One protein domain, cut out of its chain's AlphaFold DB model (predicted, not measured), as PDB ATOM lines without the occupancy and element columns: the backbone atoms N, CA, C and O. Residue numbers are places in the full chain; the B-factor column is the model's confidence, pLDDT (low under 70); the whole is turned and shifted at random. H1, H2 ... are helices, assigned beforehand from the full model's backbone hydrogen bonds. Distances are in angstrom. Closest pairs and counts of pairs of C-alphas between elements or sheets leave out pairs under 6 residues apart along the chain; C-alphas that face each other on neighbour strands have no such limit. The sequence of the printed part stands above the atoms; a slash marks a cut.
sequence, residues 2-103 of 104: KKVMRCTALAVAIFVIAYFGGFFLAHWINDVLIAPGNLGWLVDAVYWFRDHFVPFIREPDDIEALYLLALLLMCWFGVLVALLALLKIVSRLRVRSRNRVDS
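This is residues 2 to 103 of the 104 residues of an uncharacterized protein of Caballeronia arvi (UniProt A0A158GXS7). Two long helices, H1 and H3, cross as a lopsided X, and short H2 lies crosswise near the beginning of H3. Residues 2 to 13 of H1 and 88 to 103, mostly H3, stick out as free arms. The printed part has 102 residues with three named helices, H1, H2, H3, and no named strand: all helix, extended, radius of gyration of the C-alphas 20.2 A, spans 65 by 27 by 25 A.

Find C-alpha 2 at (11.448, 37.479, -36.502); from there H1 runs 44.2 A to residue 33. H2 holds residues 40 to 53. H3, residues 60 to 101, runs 62.0 A to C-alpha 101 at (27.166, 42.945, -55.986).

Look at Gly 22 and Trp 76, the closest C-alphas where H1 and H3 touch, 4.2 A apart; the tilt is steep, 46 degrees, opposite ways. H2 is close to H3 but not clearly touching, Val 46 to Ile 63 being the closest C-alphas at 7.7 A, about perpendicular at 79 degrees. H1 and H2 are apart. In H1, H2 and H3 every O i to N i+4 pair is within hydrogen-bond range.

The printed part has no cut, and both links are short. Residues 35 to 46, 57 to 63 and 102 to 103 have pLDDT under 70.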
ATOM      1  N   LYS A   2      11.009  38.466 -35.477       70.81
ATOM      2  CA  LYS A   2      11.448  37.479 -36.502       70.81
ATOM      3  C   LYS A   2      12.954  37.133 -36.492       70.81
ATOM      4  O   LYS A   2      13.320  35.993 -36.757       70.81
ATOM      5  N   LYS A   3      13.833  38.097 -36.180       72.00
ATOM      6  CA  LYS A   3      15.295  37.883 -36.105       72.00
ATOM      7  C   LYS A   3      15.703  37.032 -34.894       72.00
ATOM      8  O   LYS A   3      16.537  36.151 -35.043       72.00
ATOM      9  N   VAL A   4      15.059  37.247 -33.744       73.62
ATOM     10  CA  VAL A   4      15.306  36.489 -32.505       73.62
ATOM     11  C   VAL A   4      14.888  35.030 -32.688       73.62
ATOM     12  O   VAL A   4      15.710  34.152 -32.474       73.62
ATOM     13  N   MET A   5      13.691  34.767 -33.233       78.88
ATOM     14  CA  MET A   5      13.241  33.399 -33.557       78.88
ATOM     15  C   MET A   5      14.204  32.648 -34.484       78.88
ATOM     16  O   MET A   5      14.483  31.475 -34.261       78.88
ATOM     17  N   ARG A   6      14.731  33.314 -35.521       81.25
ATOM     18  CA  ARG A   6      15.694  32.697 -36.450       81.25
ATOM     19  C   ARG A   6      17.023  32.373 -35.770       81.25
ATOM     20  O   ARG A   6      17.588  31.321 -36.040       81.25
ATOM     21  N   CYS A   7      17.511  33.253 -34.897       79.56
ATOM     22  CA  CYS A   7      18.726  33.002 -34.123       79.56
ATOM     23  C   CYS A   7      18.539  31.843 -33.139       79.56
ATOM     24  O   CYS A   7      19.401  30.974 -33.073       79.56
ATOM     25  N   THR A   8      17.407  31.785 -32.434       82.88
ATOM     26  CA  THR A   8      17.098  30.686 -31.513       82.88
ATOM     27  C   THR A   8      16.973  29.357 -32.252       82.88
ATOM     28  O   THR A   8      17.598  28.384 -31.848       82.88
ATOM     29  N   ALA A   9      16.246  29.313 -33.373       85.25
ATOM     30  CA  ALA A   9      16.119  28.097 -34.178       85.25
ATOM     31  C   ALA A   9      17.477  27.602 -34.706       85.25
ATOM     32  O   ALA A   9      17.744  26.405 -34.690       85.25
ATOM     33  N   LEU A  10      18.358  28.520 -35.123       86.25
ATOM     34  CA  LEU A  10      19.718  28.179 -35.545       86.25
ATOM     35  C   LEU A  10      20.547  27.619 -34.380       86.25
ATOM     36  O   LEU A  10      21.225  26.613 -34.552       86.25
ATOM     37  N   ALA A  11      20.484  28.247 -33.203       82.31
ATOM     38  CA  ALA A  11      21.198  27.781 -32.017       82.31
ATOM     39  C   ALA A  11      20.744  26.374 -31.602       82.31
ATOM     40  O   ALA A  11      21.582  25.511 -31.352       82.31
ATOM     41  N   VAL A  12      19.432  26.122 -31.615       87.50
ATOM     42  CA  VAL A  12      18.863  24.794 -31.348       87.50
ATOM     43  C   VAL A  12      19.335  23.783 -32.390       87.50
ATOM     44  O   VAL A  12      19.785  22.705 -32.021       87.50
ATOM     45  N   ALA A  13      19.311  24.129 -33.680       87.94
ATOM     46  CA  ALA A  13      19.792  23.236 -34.732       87.94
ATOM     47  C   ALA A  13      21.281  22.884 -34.563       87.94
ATOM     48  O   ALA A  13      21.647  21.719 -34.679       87.94
ATOM     49  N   ILE A  14      22.135  23.862 -34.240       88.62
ATOM     50  CA  ILE A  14      23.564  23.628 -33.973       88.62
ATOM     51  C   ILE A  14      23.738  22.692 -32.782       88.62
ATOM     52  O   ILE A  14      24.528  21.757 -32.861       88.62
ATOM     53  N   PHE A  15      22.997  22.928 -31.699       83.38
ATOM     54  CA  PHE A  15      23.063  22.091 -30.507       83.38
ATOM     55  C   PHE A  15      22.655  20.646 -30.811       83.38
ATOM     56  O   PHE A  15      23.380  19.719 -30.463       83.38
ATOM     57  N   VAL A  16      21.546  20.453 -31.529       88.75
ATOM     58  CA  VAL A  16      21.066  19.127 -31.943       88.75
ATOM     59  C   VAL A  16      22.100  18.414 -32.817       88.75
ATOM     60  O   VAL A  16      22.413  17.252 -32.568       88.75
ATOM     61  N   ILE A  17      22.681  19.100 -33.806       87.81
ATOM     62  CA  ILE A  17      23.699  18.504 -34.682       87.81
ATOM     63  C   ILE A  17      24.973  18.182 -33.897       87.81
ATOM     64  O   ILE A  17      25.553  17.125 -34.116       87.81
ATOM     65  N   ALA A  18      25.405  19.046 -32.979       86.12
ATOM     66  CA  ALA A  18      26.566  18.776 -32.135       86.12
ATOM     67  C   ALA A  18      26.337  17.554 -31.240       86.12
ATOM     68  O   ALA A  18      27.210  16.696 -31.153       86.12
ATOM     69  N   TYR A  19      25.143  17.446 -30.650       81.81
ATOM     70  CA  TYR A  19      24.756  16.333 -29.792       81.81
ATOM     71  C   TYR A  19      24.756  14.999 -30.548       81.81
ATOM     72  O   TYR A  19      25.490  14.078 -30.193       81.81
ATOM     73  N   PHE A  20      23.988  14.892 -31.635       84.44
ATOM     74  CA  PHE A  20      23.945  13.652 -32.414       84.44
ATOM     75  C   PHE A  20      25.276  13.386 -33.118       84.44
ATOM     76  O   PHE A  20      25.771  12.265 -33.094       84.44
ATOM     77  N   GLY A  21      25.893  14.415 -33.696       79.94
ATOM     78  CA  GLY A  21      27.159  14.298 -34.411       79.94
ATOM     79  C   GLY A  21      28.292  13.803 -33.521       79.94
ATOM     80  O   GLY A  21      28.999  12.882 -33.916       79.94
ATOM     81  N   GLY A  22      28.456  14.354 -32.316       78.69
ATOM     82  CA  GLY A  22      29.498  13.875 -31.408       78.69
ATOM     83  C   GLY A  22      29.187  12.499 -30.819       78.69
ATOM     84  O   GLY A  22      30.116  11.727 -30.624       78.69
ATOM     85  N   PHE A  23      27.909  12.141 -30.637       80.19
ATOM     86  CA  PHE A  23      27.520  10.782 -30.248       80.19
ATOM     87  C   PHE A  23      27.907   9.746 -31.316       80.19
ATOM     88  O   PHE A  23      28.591   8.770 -31.014       80.19
ATOM     89  N   PHE A  24      27.540   9.983 -32.580       81.31
ATOM     90  CA  PHE A  24      27.920   9.099 -33.687       81.31
ATOM     91  C   PHE A  24      29.433   9.062 -33.907       81.31
ATOM     92  O   PHE A  24      29.980   8.001 -34.199       81.31
ATOM     93  N   LEU A  25      30.115  10.200 -33.756       80.44
ATOM     94  CA  LEU A  25      31.567  10.268 -33.888       80.44
ATOM     95  C   LEU A  25      32.270   9.474 -32.782       80.44
ATOM     96  O   LEU A  25      33.217   8.755 -33.080       80.44
ATOM     97  N   ALA A  26      31.791   9.561 -31.539       81.06
ATOM     98  CA  ALA A  26      32.330   8.789 -30.425       81.06
ATOM     99  C   ALA A  26      32.164   7.282 -30.659       81.06
ATOM    100  O   ALA A  26      33.135   6.544 -30.512       81.06
ATOM    101  N   HIS A  27      30.984   6.844 -31.111       79.88
ATOM    102  CA  HIS A  27      30.758   5.450 -31.503       79.88
ATOM    103  C   HIS A  27      31.675   5.013 -32.639       79.88
ATOM    104  O   HIS A  27      32.312   3.975 -32.549       79.88
ATOM    105  N   TRP A  28      31.806   5.823 -33.688       82.25
ATOM    106  CA  TRP A  28      32.688   5.486 -34.801       82.25
ATOM    107  C   TRP A  28      34.154   5.377 -34.361       82.25
ATOM    108  O   TRP A  28      34.844   4.445 -34.761       82.25
ATOM    109  N   ILE A  29      34.631   6.287 -33.506       81.88
ATOM    110  CA  ILE A  29      35.992   6.213 -32.961       81.88
ATOM    111  C   ILE A  29      36.163   4.945 -32.124       81.88
ATOM    112  O   ILE A  29      37.154   4.238 -32.298       81.88
ATOM    113  N   ASN A  30      35.197   4.643 -31.258       77.06
ATOM    114  CA  ASN A  30      35.228   3.459 -30.413       77.06
ATOM    115  C   ASN A  30      35.198   2.153 -31.212       77.06
ATOM    116  O   ASN A  30      35.980   1.250 -30.947       77.06
ATOM    117  N   ASP A  31      34.335   2.071 -32.216       76.81
ATOM    118  CA  ASP A  31      34.058   0.811 -32.901       76.81
ATOM    119  C   ASP A  31      35.022   0.567 -34.075       76.81
ATOM    120  O   ASP A  31      35.278  -0.581 -34.439       76.81
ATOM    121  N   VAL A  32      35.557   1.630 -34.691       77.12
ATOM    122  CA  VAL A  32      36.392   1.541 -35.905       77.12
ATOM    123  C   VAL A  32      37.855   1.879 -35.637       77.12
ATOM    124  O   VAL A  32      38.745   1.244 -36.203       77.12
ATOM    125  N   LEU A  33      38.124   2.898 -34.819       75.88
ATOM    126  CA  LEU A  33      39.486   3.400 -34.611       75.88
ATOM    127  C   LEU A  33      40.192   2.682 -33.460       75.88
ATOM    128  O   LEU A  33      41.403   2.455 -33.505       75.88
ATOM    129  N   ILE A  34      39.432   2.327 -32.429       71.12
ATOM    130  CA  ILE A  34      39.923   1.630 -31.252       71.12
ATOM    131  C   ILE A  34      39.793   0.126 -31.506       71.12
ATOM    132  O   ILE A  34      38.808  -0.517 -31.168       71.12
ATOM    133  N   ALA A  35      40.807  -0.459 -32.144       59.69
ATOM    134  CA  ALA A  35      40.891  -1.911 -32.261       59.69
ATOM    135  C   ALA A  35      41.028  -2.550 -30.859       59.69
ATOM    136  O   ALA A  35      41.800  -2.032 -30.037       59.69
ATOM    137  N   PRO A  36      40.351  -3.683 -30.581       58.44
ATOM    138  CA  PRO A  36      40.460  -4.371 -29.299       58.44
ATOM    139  C   PRO A  36      41.918  -4.801 -29.074       58.44
ATOM    140  O   PRO A  36      42.428  -5.688 -29.754       58.44
ATOM    141  N   GLY A  37      42.607  -4.117 -28.153       55.44
ATOM    142  CA  GLY A  37      43.992  -4.407 -27.759       55.44
ATOM    143  C   GLY A  37      45.016  -3.276 -27.934       55.44
ATOM    144  O   GLY A  37      46.112  -3.396 -27.397       55.44
ATOM    145  N   ASN A  38      44.700  -2.164 -28.616       55.59
ATOM    146  CA  ASN A  38      45.703  -1.119 -28.926       55.59
ATOM    147  C   ASN A  38      45.699   0.105 -27.977       55.59
ATOM    148  O   ASN A  38      46.303   1.137 -28.271       55.59
ATOM    149  N   LEU A  39      45.010   0.009 -26.835       58.56
ATOM    150  CA  LEU A  39      44.845   1.108 -25.871       58.56
ATOM    151  C   LEU A  39      45.729   1.009 -24.621       58.56
ATOM    152  O   LEU A  39      45.554   1.820 -23.718       58.56
ATOM    153  N   GLY A  40      46.678   0.069 -24.548       59.00
ATOM    154  CA  GLY A  40      47.490  -0.145 -23.336       59.00
ATOM    155  C   GLY A  40      48.121   1.142 -22.787       59.00
ATOM    156  O   GLY A  40      47.956   1.461 -21.616       59.00
ATOM    157  N   TRP A  41      48.705   1.964 -23.663       60.62
ATOM    158  CA  TRP A  41      49.313   3.246 -23.281       60.62
ATOM    159  C   TRP A  41      48.310   4.286 -22.755       60.62
ATOM    160  O   TRP A  41      48.662   5.158 -21.962       60.62
ATOM    161  N   LEU A  42      47.059   4.223 -23.213       62.44
ATOM    162  CA  LEU A  42      46.005   5.158 -22.831       62.44
ATOM    163  C   LEU A  42      45.388   4.737 -21.493       62.44
ATOM    164  O   LEU A  42      45.138   5.577 -20.635       62.44
ATOM    165  N   VAL A  43      45.248   3.428 -21.287       64.50
ATOM    166  CA  VAL A  43      44.894   2.817 -20.004       64.50
ATOM    167  C   VAL A  43      45.940   3.159 -18.935       64.50
ATOM    168  O   VAL A  43      45.567   3.578 -17.842       64.50
ATOM    169  N   ASP A  44      47.233   3.106 -19.264       68.31
ATOM    170  CA  ASP A  44      48.313   3.508 -18.351       68.31
ATOM    171  C   ASP A  44      48.227   4.991 -17.954       68.31
ATOM    172  O   ASP A  44      48.389   5.340 -16.783       68.31
ATOM    173  N   ALA A  45      47.920   5.879 -18.905       68.44
ATOM    174  CA  ALA A  45      47.737   7.304 -18.629       68.44
ATOM    175  C   ALA A  45      46.513   7.572 -17.735       68.44
ATOM    176  O   ALA A  45      46.560   8.423 -16.842       68.44
ATOM    177  N   VAL A  46      45.426   6.826 -17.950       67.38
ATOM    178  CA  VAL A  46      44.213   6.911 -17.131       67.38
ATOM    179  C   VAL A  46      44.471   6.387 -15.715       67.38
ATOM    180  O   VAL A  46      44.070   7.043 -14.754       67.38
ATOM    181  N   TYR A  47      45.199   5.278 -15.558       70.38
ATOM    182  CA  TYR A  47      45.615   4.782 -14.244       70.38
ATOM    183  C   TYR A  47      46.528   5.770 -13.516       70.38
ATOM    184  O   TYR A  47      46.306   6.045 -12.339       70.38
ATOM    185  N   TRP A  48      47.488   6.382 -14.216       77.81
ATOM    186  CA  TRP A  48      48.347   7.413 -13.631       77.81
ATOM    187  C   TRP A  48      47.543   8.617 -13.120       77.81
ATOM    188  O   TRP A  48      47.771   9.086 -12.002       77.81
ATOM    189  N   PHE A  49      46.579   9.098 -13.915       72.12
ATOM    190  CA  PHE A  49      45.717  10.220 -13.540       72.12
ATOM    191  C   PHE A  49      44.805   9.867 -12.359       72.12
ATOM    192  O   PHE A  49      44.688  10.649 -11.415       72.12
ATOM    193  N   ARG A  50      44.197   8.675 -12.375       70.12
ATOM    194  CA  ARG A  50      43.397   8.140 -11.265       70.12
ATOM    195  C   ARG A  50      44.199   8.133  -9.969       70.12
ATOM    196  O   ARG A  50      43.741   8.677  -8.969       70.12
ATOM    197  N   ASP A  51      45.401   7.569 -10.006       76.69
ATOM    198  CA  ASP A  51      46.232   7.391  -8.817       76.69
ATOM    199  C   ASP A  51      46.696   8.734  -8.224       76.69
ATOM    200  O   ASP A  51      46.866   8.839  -7.010       76.69
ATOM    201  N   HIS A  52      46.843   9.778  -9.051       79.25
ATOM    202  CA  HIS A  52      47.282  11.106  -8.605       79.25
ATOM    203  C   HIS A  52      46.149  12.059  -8.218       79.25
ATOM    204  O   HIS A  52      46.319  12.861  -7.299       79.25
ATOM    205  N   PHE A  53      45.015  12.018  -8.918       74.25
ATOM    206  CA  PHE A  53      43.972  13.039  -8.788       74.25
ATOM    207  C   PHE A  53      42.660  12.502  -8.220       74.25
ATOM    208  O   PHE A  53      41.905  13.267  -7.617       74.25
ATOM    209  N   VAL A  54      42.362  11.212  -8.411       73.25
ATOM    210  CA  VAL A  54      41.031  10.647  -8.138       73.25
ATOM    211  C   VAL A  54      41.107   9.233  -7.526       73.25
ATOM    212  O   VAL A  54      40.471   8.302  -8.021       73.25
ATOM    213  N   PRO A  55      41.852   9.032  -6.420       70.69
ATOM    214  CA  PRO A  55      42.178   7.696  -5.901       70.69
ATOM    215  C   PRO A  55      40.978   6.915  -5.333       70.69
ATOM    216  O   PRO A  55      41.114   5.746  -4.963       70.69
ATOM    217  N   PHE A  56      39.813   7.560  -5.219       71.81
ATOM    218  CA  PHE A  56      38.570   6.955  -4.740       71.81
ATOM    219  C   PHE A  56      37.820   6.167  -5.823       71.81
ATOM    220  O   PHE A  56      36.986   5.336  -5.476       71.81
ATOM    221  N   ILE A  57      38.129   6.379  -7.105       64.75
ATOM    222  CA  ILE A  57      37.604   5.566  -8.207       64.75
ATOM    223  C   ILE A  57      38.553   4.379  -8.369       64.75
ATOM    224  O   ILE A  57      39.678   4.559  -8.826       64.75
ATOM    225  N   ARG A  58      38.161   3.182  -7.920       63.31
ATOM    226  CA  ARG A  58      39.035   1.988  -7.924       63.31
ATOM    227  C   ARG A  58      38.556   0.875  -8.839       63.31
ATOM    228  O   ARG A  58      39.380   0.044  -9.222       63.31
ATOM    229  N   GLU A  59      37.271   0.840  -9.166       68.31
ATOM    230  CA  GLU A  59      36.704  -0.251  -9.944       68.31
ATOM    231  C   GLU A  59      37.038  -0.059 -11.432       68.31
ATOM    232  O   GLU A  59      36.968   1.062 -11.942       68.31
ATOM    233  N   PRO A  60      37.469  -1.120 -12.136       64.56
ATOM    234  CA  PRO A  60      37.824  -1.033 -13.553       64.56
ATOM    235  C   PRO A  60      36.643  -0.560 -14.415       64.56
ATOM    236  O   PRO A  60      36.850   0.198 -15.362       64.56
ATOM    237  N   ASP A  61      35.419  -0.913 -14.022       67.88
ATOM    238  CA  ASP A  61      34.182  -0.523 -14.704       67.88
ATOM    239  C   ASP A  61      33.929   0.995 -14.624       67.88
ATOM    240  O   ASP A  61      33.498   1.616 -15.599       67.88
ATOM    241  N   ASP A  62      34.278   1.632 -13.500       67.81
ATOM    242  CA  ASP A  62      34.159   3.088 -13.345       67.81
ATOM    243  C   ASP A  62      35.133   3.840 -14.262       67.81
ATOM    244  O   ASP A  62      34.846   4.940 -14.741       67.81
ATOM    245  N   ILE A  63      36.304   3.251 -14.510       67.94
ATOM    246  CA  ILE A  63      37.361   3.843 -15.333       67.94
ATOM    247  C   ILE A  63      36.980   3.792 -16.812       67.94
ATOM    248  O   ILE A  63      37.150   4.783 -17.528       67.94
ATOM    249  N   GLU A  64      36.427   2.668 -17.265       71.06
ATOM    250  CA  GLU A  64      35.904   2.524 -18.623       71.06
ATOM    251  C   GLU A  64      34.738   3.492 -18.874       71.06
ATOM    252  O   GLU A  64      34.724   4.206 -19.880       71.06
ATOM    253  N   ALA A  65      33.809   3.609 -17.918       70.06
ATOM    254  CA  ALA A  65      32.710   4.566 -17.998       70.06
ATOM    255  C   ALA A  65      33.206   6.021 -18.068       70.06
ATOM    256  O   ALA A  65      32.716   6.809 -18.884       70.06
ATOM    257  N   LEU A  66      34.206   6.384 -17.256       74.06
ATOM    258  CA  LEU A  66      34.805   7.719 -17.273       74.06
ATOM    259  C   LEU A  66      35.503   8.011 -18.609       74.06
ATOM    260  O   LEU A  66      35.397   9.121 -19.133       74.06
ATOM    261  N   TYR A  67      36.190   7.017 -19.175       75.62
ATOM    262  CA  TYR A  67      36.840   7.121 -20.477       75.62
ATOM    263  C   TYR A  67      35.825   7.341 -21.604       75.62
ATOM    264  O   TYR A  67      35.967   8.288 -22.382       75.62
ATOM    265  N   LEU A  68      34.775   6.519 -21.668       74.38
ATOM    266  CA  LEU A  68      33.714   6.652 -22.668       74.38
ATOM    267  C   LEU A  68      33.001   8.003 -22.547       74.38
ATOM    268  O   LEU A  68      32.737   8.662 -23.556       74.38
ATOM    269  N   LEU A  69      32.762   8.467 -21.317       75.94
ATOM    270  CA  LEU A  69      32.203   9.791 -21.058       75.94
ATOM    271  C   LEU A  69      33.141  10.907 -21.542       75.94
ATOM    272  O   LEU A  69      32.689  11.843 -22.203       75.94
ATOM    273  N   ALA A  70      34.441  10.815 -21.259       80.44
ATOM    274  CA  ALA A  70      35.427  11.797 -21.705       80.44
ATOM    275  C   ALA A  70      35.546  11.837 -23.237       80.44
ATOM    276  O   ALA A  70      35.557  12.921 -23.824       80.44
ATOM    277  N   LEU A  71      35.567  10.673 -23.896       79.75
ATOM    278  CA  LEU A  71      35.579  10.559 -25.354       79.75
ATOM    279  C   LEU A  71      34.329  11.203 -25.968       79.75
ATOM    280  O   LEU A  71      34.439  11.990 -26.912       79.75
ATOM    281  N   LEU A  72      33.153  10.923 -25.402       78.38
ATOM    282  CA  LEU A  72      31.886  11.500 -25.844       78.38
ATOM    283  C   LEU A  72      31.880  13.029 -25.709       78.38
ATOM    284  O   LEU A  72      31.534  13.731 -26.662       78.38
ATOM    285  N   LEU A  73      32.320  13.553 -24.561       80.88
ATOM    286  CA  LEU A  73      32.427  14.995 -24.330       80.88
ATOM    287  C   LEU A  73      33.383  15.651 -25.333       80.88
ATOM    288  O   LEU A  73      33.034  16.665 -25.939       80.88
ATOM    289  N   MET A  74      34.560  15.061 -25.560       84.56
ATOM    290  CA  MET A  74      35.535  15.562 -26.535       84.56
ATOM    291  C   MET A  74      34.959  15.583 -27.955       84.56
ATOM    292  O   MET A  74      35.150  16.561 -28.681       84.56
ATOM    293  N   CYS A  75      34.190  14.561 -28.338       84.81
ATOM    294  CA  CYS A  75      33.516  14.514 -29.634       84.81
ATOM    295  C   CYS A  75      32.437  15.598 -29.762       84.81
ATOM    296  O   CYS A  75      32.389  16.288 -30.783       84.81
ATOM    297  N   TRP A  76      31.610  15.816 -28.733       84.25
ATOM    298  CA  TRP A  76      30.639  16.918 -28.725       84.25
ATOM    299  C   TRP A  76      31.314  18.283 -28.859       84.25
ATOM    300  O   TRP A  76      30.889  19.097 -29.685       84.25
ATOM    301  N   PHE A  77      32.391  18.526 -28.107       86.50
ATOM    302  CA  PHE A  77      33.161  19.764 -28.215       86.50
ATOM    303  C   PHE A  77      33.774  19.935 -29.608       86.50
ATOM    304  O   PHE A  77      33.658  21.012 -30.197       86.50
ATOM    305  N   GLY A  78      34.371  18.881 -30.169       87.38
ATOM    306  CA  GLY A  78      34.963  18.904 -31.506       87.38
ATOM    307  C   GLY A  78      33.946  19.251 -32.595       87.38
ATOM    308  O   GLY A  78      34.178  20.163 -33.394       87.38
ATOM    309  N   VAL A  79      32.784  18.589 -32.592       86.25
ATOM    310  CA  VAL A  79      31.710  18.861 -33.560       86.25
ATOM    311  C   VAL A  79      31.163  20.278 -33.387       86.25
ATOM    312  O   VAL A  79      30.976  20.987 -34.378       86.25
ATOM    313  N   LEU A  80      30.966  20.741 -32.149       87.88
ATOM    314  CA  LEU A  80      30.516  22.106 -31.885       87.88
ATOM    315  C   LEU A  80      31.498  23.146 -32.446       87.88
ATOM    316  O   LEU A  80      31.083  24.074 -33.143       87.88
ATOM    317  N   VAL A  81      32.799  22.982 -32.195       91.44
ATOM    318  CA  VAL A  81      33.840  23.883 -32.712       91.44
ATOM    319  C   VAL A  81      33.852  23.885 -34.242       91.44
ATOM    320  O   VAL A  81      33.900  24.960 -34.848       91.44
ATOM    321  N   ALA A  82      33.741  22.717 -34.879       88.81
ATOM    322  CA  ALA A  82      33.678  22.605 -36.334       88.81
ATOM    323  C   ALA A  82      32.455  23.337 -36.918       88.81
ATOM    324  O   ALA A  82      32.585  24.101 -37.877       88.81
ATOM    325  N   LEU A  83      31.277  23.182 -36.305       88.19
ATOM    326  CA  LEU A  83      30.057  23.882 -36.717       88.19
ATOM    327  C   LEU A  83      30.195  25.403 -36.581       88.19
ATOM    328  O   LEU A  83      29.835  26.146 -37.496       88.19
ATOM    329  N   LEU A  84      30.758  25.883 -35.470       89.69
ATOM    330  CA  LEU A  84      31.009  27.310 -35.262       89.69
ATOM    331  C   LEU A  84      32.007  27.867 -36.288       89.69
ATOM    332  O   LEU A  84      31.798  28.960 -36.828       89.69
ATOM    333  N   ALA A  85      33.062  27.113 -36.607       89.56
ATOM    334  CA  ALA A  85      34.023  27.478 -37.643       89.56
ATOM    335  C   ALA A  85      33.355  27.564 -39.025       89.56
ATOM    336  O   ALA A  85      33.523  28.567 -39.725       89.56
ATOM    337  N   LEU A  86      32.530  26.579 -39.388       88.69
ATOM    338  CA  LEU A  86      31.767  26.577 -40.638       88.69
ATOM    339  C   LEU A  86      30.821  27.777 -40.730       88.69
ATOM    340  O   LEU A  86      30.797  28.467 -41.749       88.69
ATOM    341  N   LEU A  87      30.101  28.108 -39.657       88.75
ATOM    342  CA  LEU A  87      29.236  29.291 -39.617       88.75
ATOM    343  C   LEU A  87      30.025  30.590 -39.799       88.75
ATOM    344  O   LEU A  87      29.581  31.504 -40.506       88.75
ATOM    345  N   LYS A  88      31.219  30.683 -39.209       89.00
ATOM    346  CA  LYS A  88      32.119  31.827 -39.399       89.00
ATOM    347  C   LYS A  88      32.602  31.931 -40.849       89.00
ATOM    348  O   LYS A  88      32.678  33.034 -41.386       89.00
ATOM    349  N   ILE A  89      32.877  30.808 -41.510       90.00
ATOM    350  CA  ILE A  89      33.259  30.780 -42.930       90.00
ATOM    351  C   ILE A  89      32.077  31.200 -43.812       90.00
ATOM    352  O   ILE A  89      32.212  32.117 -44.622       90.00
ATOM    353  N   VAL A  90      30.899  30.603 -43.621       87.44
ATOM    354  CA  VAL A  90      29.691  30.907 -44.405       87.44
ATOM    355  C   VAL A  90      29.269  32.365 -44.238       87.44
ATOM    356  O   VAL A  90      28.936  33.029 -45.220       87.44
ATOM    357  N   SER A  91      29.319  32.902 -43.017       85.69
ATOM    358  CA  SER A  91      29.008  34.316 -42.778       85.69
ATOM    359  C   SER A  91      29.989  35.241 -43.500       85.69
ATOM    360  O   SER A  91      29.547  36.176 -44.167       85.69
ATOM    361  N   ARG A  92      31.296  34.946 -43.470       84.06
ATOM    362  CA  ARG A  92      32.308  35.695 -44.236       84.06
ATOM    363  C   ARG A  92      32.065  35.625 -45.744       84.06
ATOM    364  O   ARG A  92      32.133  36.655 -46.412       84.06
ATOM    365  N   LEU A  93      31.743  34.447 -46.280       84.75
ATOM    366  CA  LEU A  93      31.443  34.270 -47.706       84.75
ATOM    367  C   LEU A  93      30.200  35.058 -48.128       84.75
ATOM    368  O   LEU A  93      30.222  35.731 -49.157       84.75
ATOM    369  N   ARG A  94      29.143  35.044 -47.308       84.56
ATOM    370  CA  ARG A  94      27.915  35.805 -47.572       84.56
ATOM    371  C   ARG A  94      28.167  37.316 -47.568       84.56
ATOM    372  O   ARG A  94      27.638  38.013 -48.429       84.56
ATOM    373  N   VAL A  95      28.995  37.821 -46.648       82.62
ATOM    374  CA  VAL A  95      29.394  39.242 -46.616       82.62
ATOM    375  C   VAL A  95      30.208  39.610 -47.860       82.62
ATOM    376  O   VAL A  95      29.909  40.603 -48.516       82.62
ATOM    377  N   ARG A  96      31.188  38.779 -48.244       77.19
ATOM    378  CA  ARG A  96      32.014  39.006 -49.442       77.19
ATOM    379  C   ARG A  96      31.192  38.992 -50.733       77.19
ATOM    380  O   ARG A  96      31.439  39.804 -51.618       77.19
ATOM    381  N   SER A  97      30.228  38.079 -50.839       77.69
ATOM    382  CA  SER A  97      29.308  38.002 -51.977       77.69
ATOM    383  C   SER A  97      28.435  39.252 -52.083       77.69
ATOM    384  O   SER A  97      28.279  39.763 -53.185       77.69
ATOM    385  N   ARG A  98      27.932  39.776 -50.959       76.12
ATOM    386  CA  ARG A  98      27.126  41.003 -50.941       76.12
ATOM    387  C   ARG A  98      27.926  42.223 -51.411       76.12
ATOM    388  O   ARG A  98      27.497  42.906 -52.327       76.12
ATOM    389  N   ASN A  99      29.139  42.410 -50.889       73.31
ATOM    390  CA  ASN A  99      29.997  43.536 -51.280       73.31
ATOM    391  C   ASN A  99      30.428  43.499 -52.760       73.31
ATOM    392  O   ASN A  99      30.707  44.545 -53.334       73.31
ATOM    393  N   ARG A 100      30.494  42.312 -53.387       72.44
ATOM    394  CA  ARG A 100      30.760  42.180 -54.832       72.44
ATOM    395  C   ARG A 100      29.599  42.646 -55.709       72.44
ATOM    396  O   ARG A 100      29.858  43.071 -56.822       72.44
ATOM    397  N   VAL A 101      28.360  42.510 -55.241       71.50
ATOM    398  CA  VAL A 101      27.166  42.945 -55.986       71.50
ATOM    399  C   VAL A 101      26.979  44.463 -55.883       71.50
ATOM    400  O   VAL A 101      26.490  45.074 -56.822       71.50
ATOM    401  N   ASP A 102      27.423  45.067 -54.778       65.62
ATOM    402  CA  ASP A 102      27.280  46.505 -54.504       65.62
ATOM    403  C   ASP A 102      28.477  47.360 -54.996       65.62
ATOM    404  O   ASP A 102      28.527  48.558 -54.721       65.62
ATOM    405  N   SER A 103      29.462  46.769 -55.688       50.22
ATOM    406  CA  SER A 103      30.594  47.508 -56.275       50.22
ATOM    407  C   SER A 103      30.292  47.841 -57.750       50.22
ATOM    408  O   SER A 103      30.033  46.894 -58.495       50.22
TER     409      SER A 103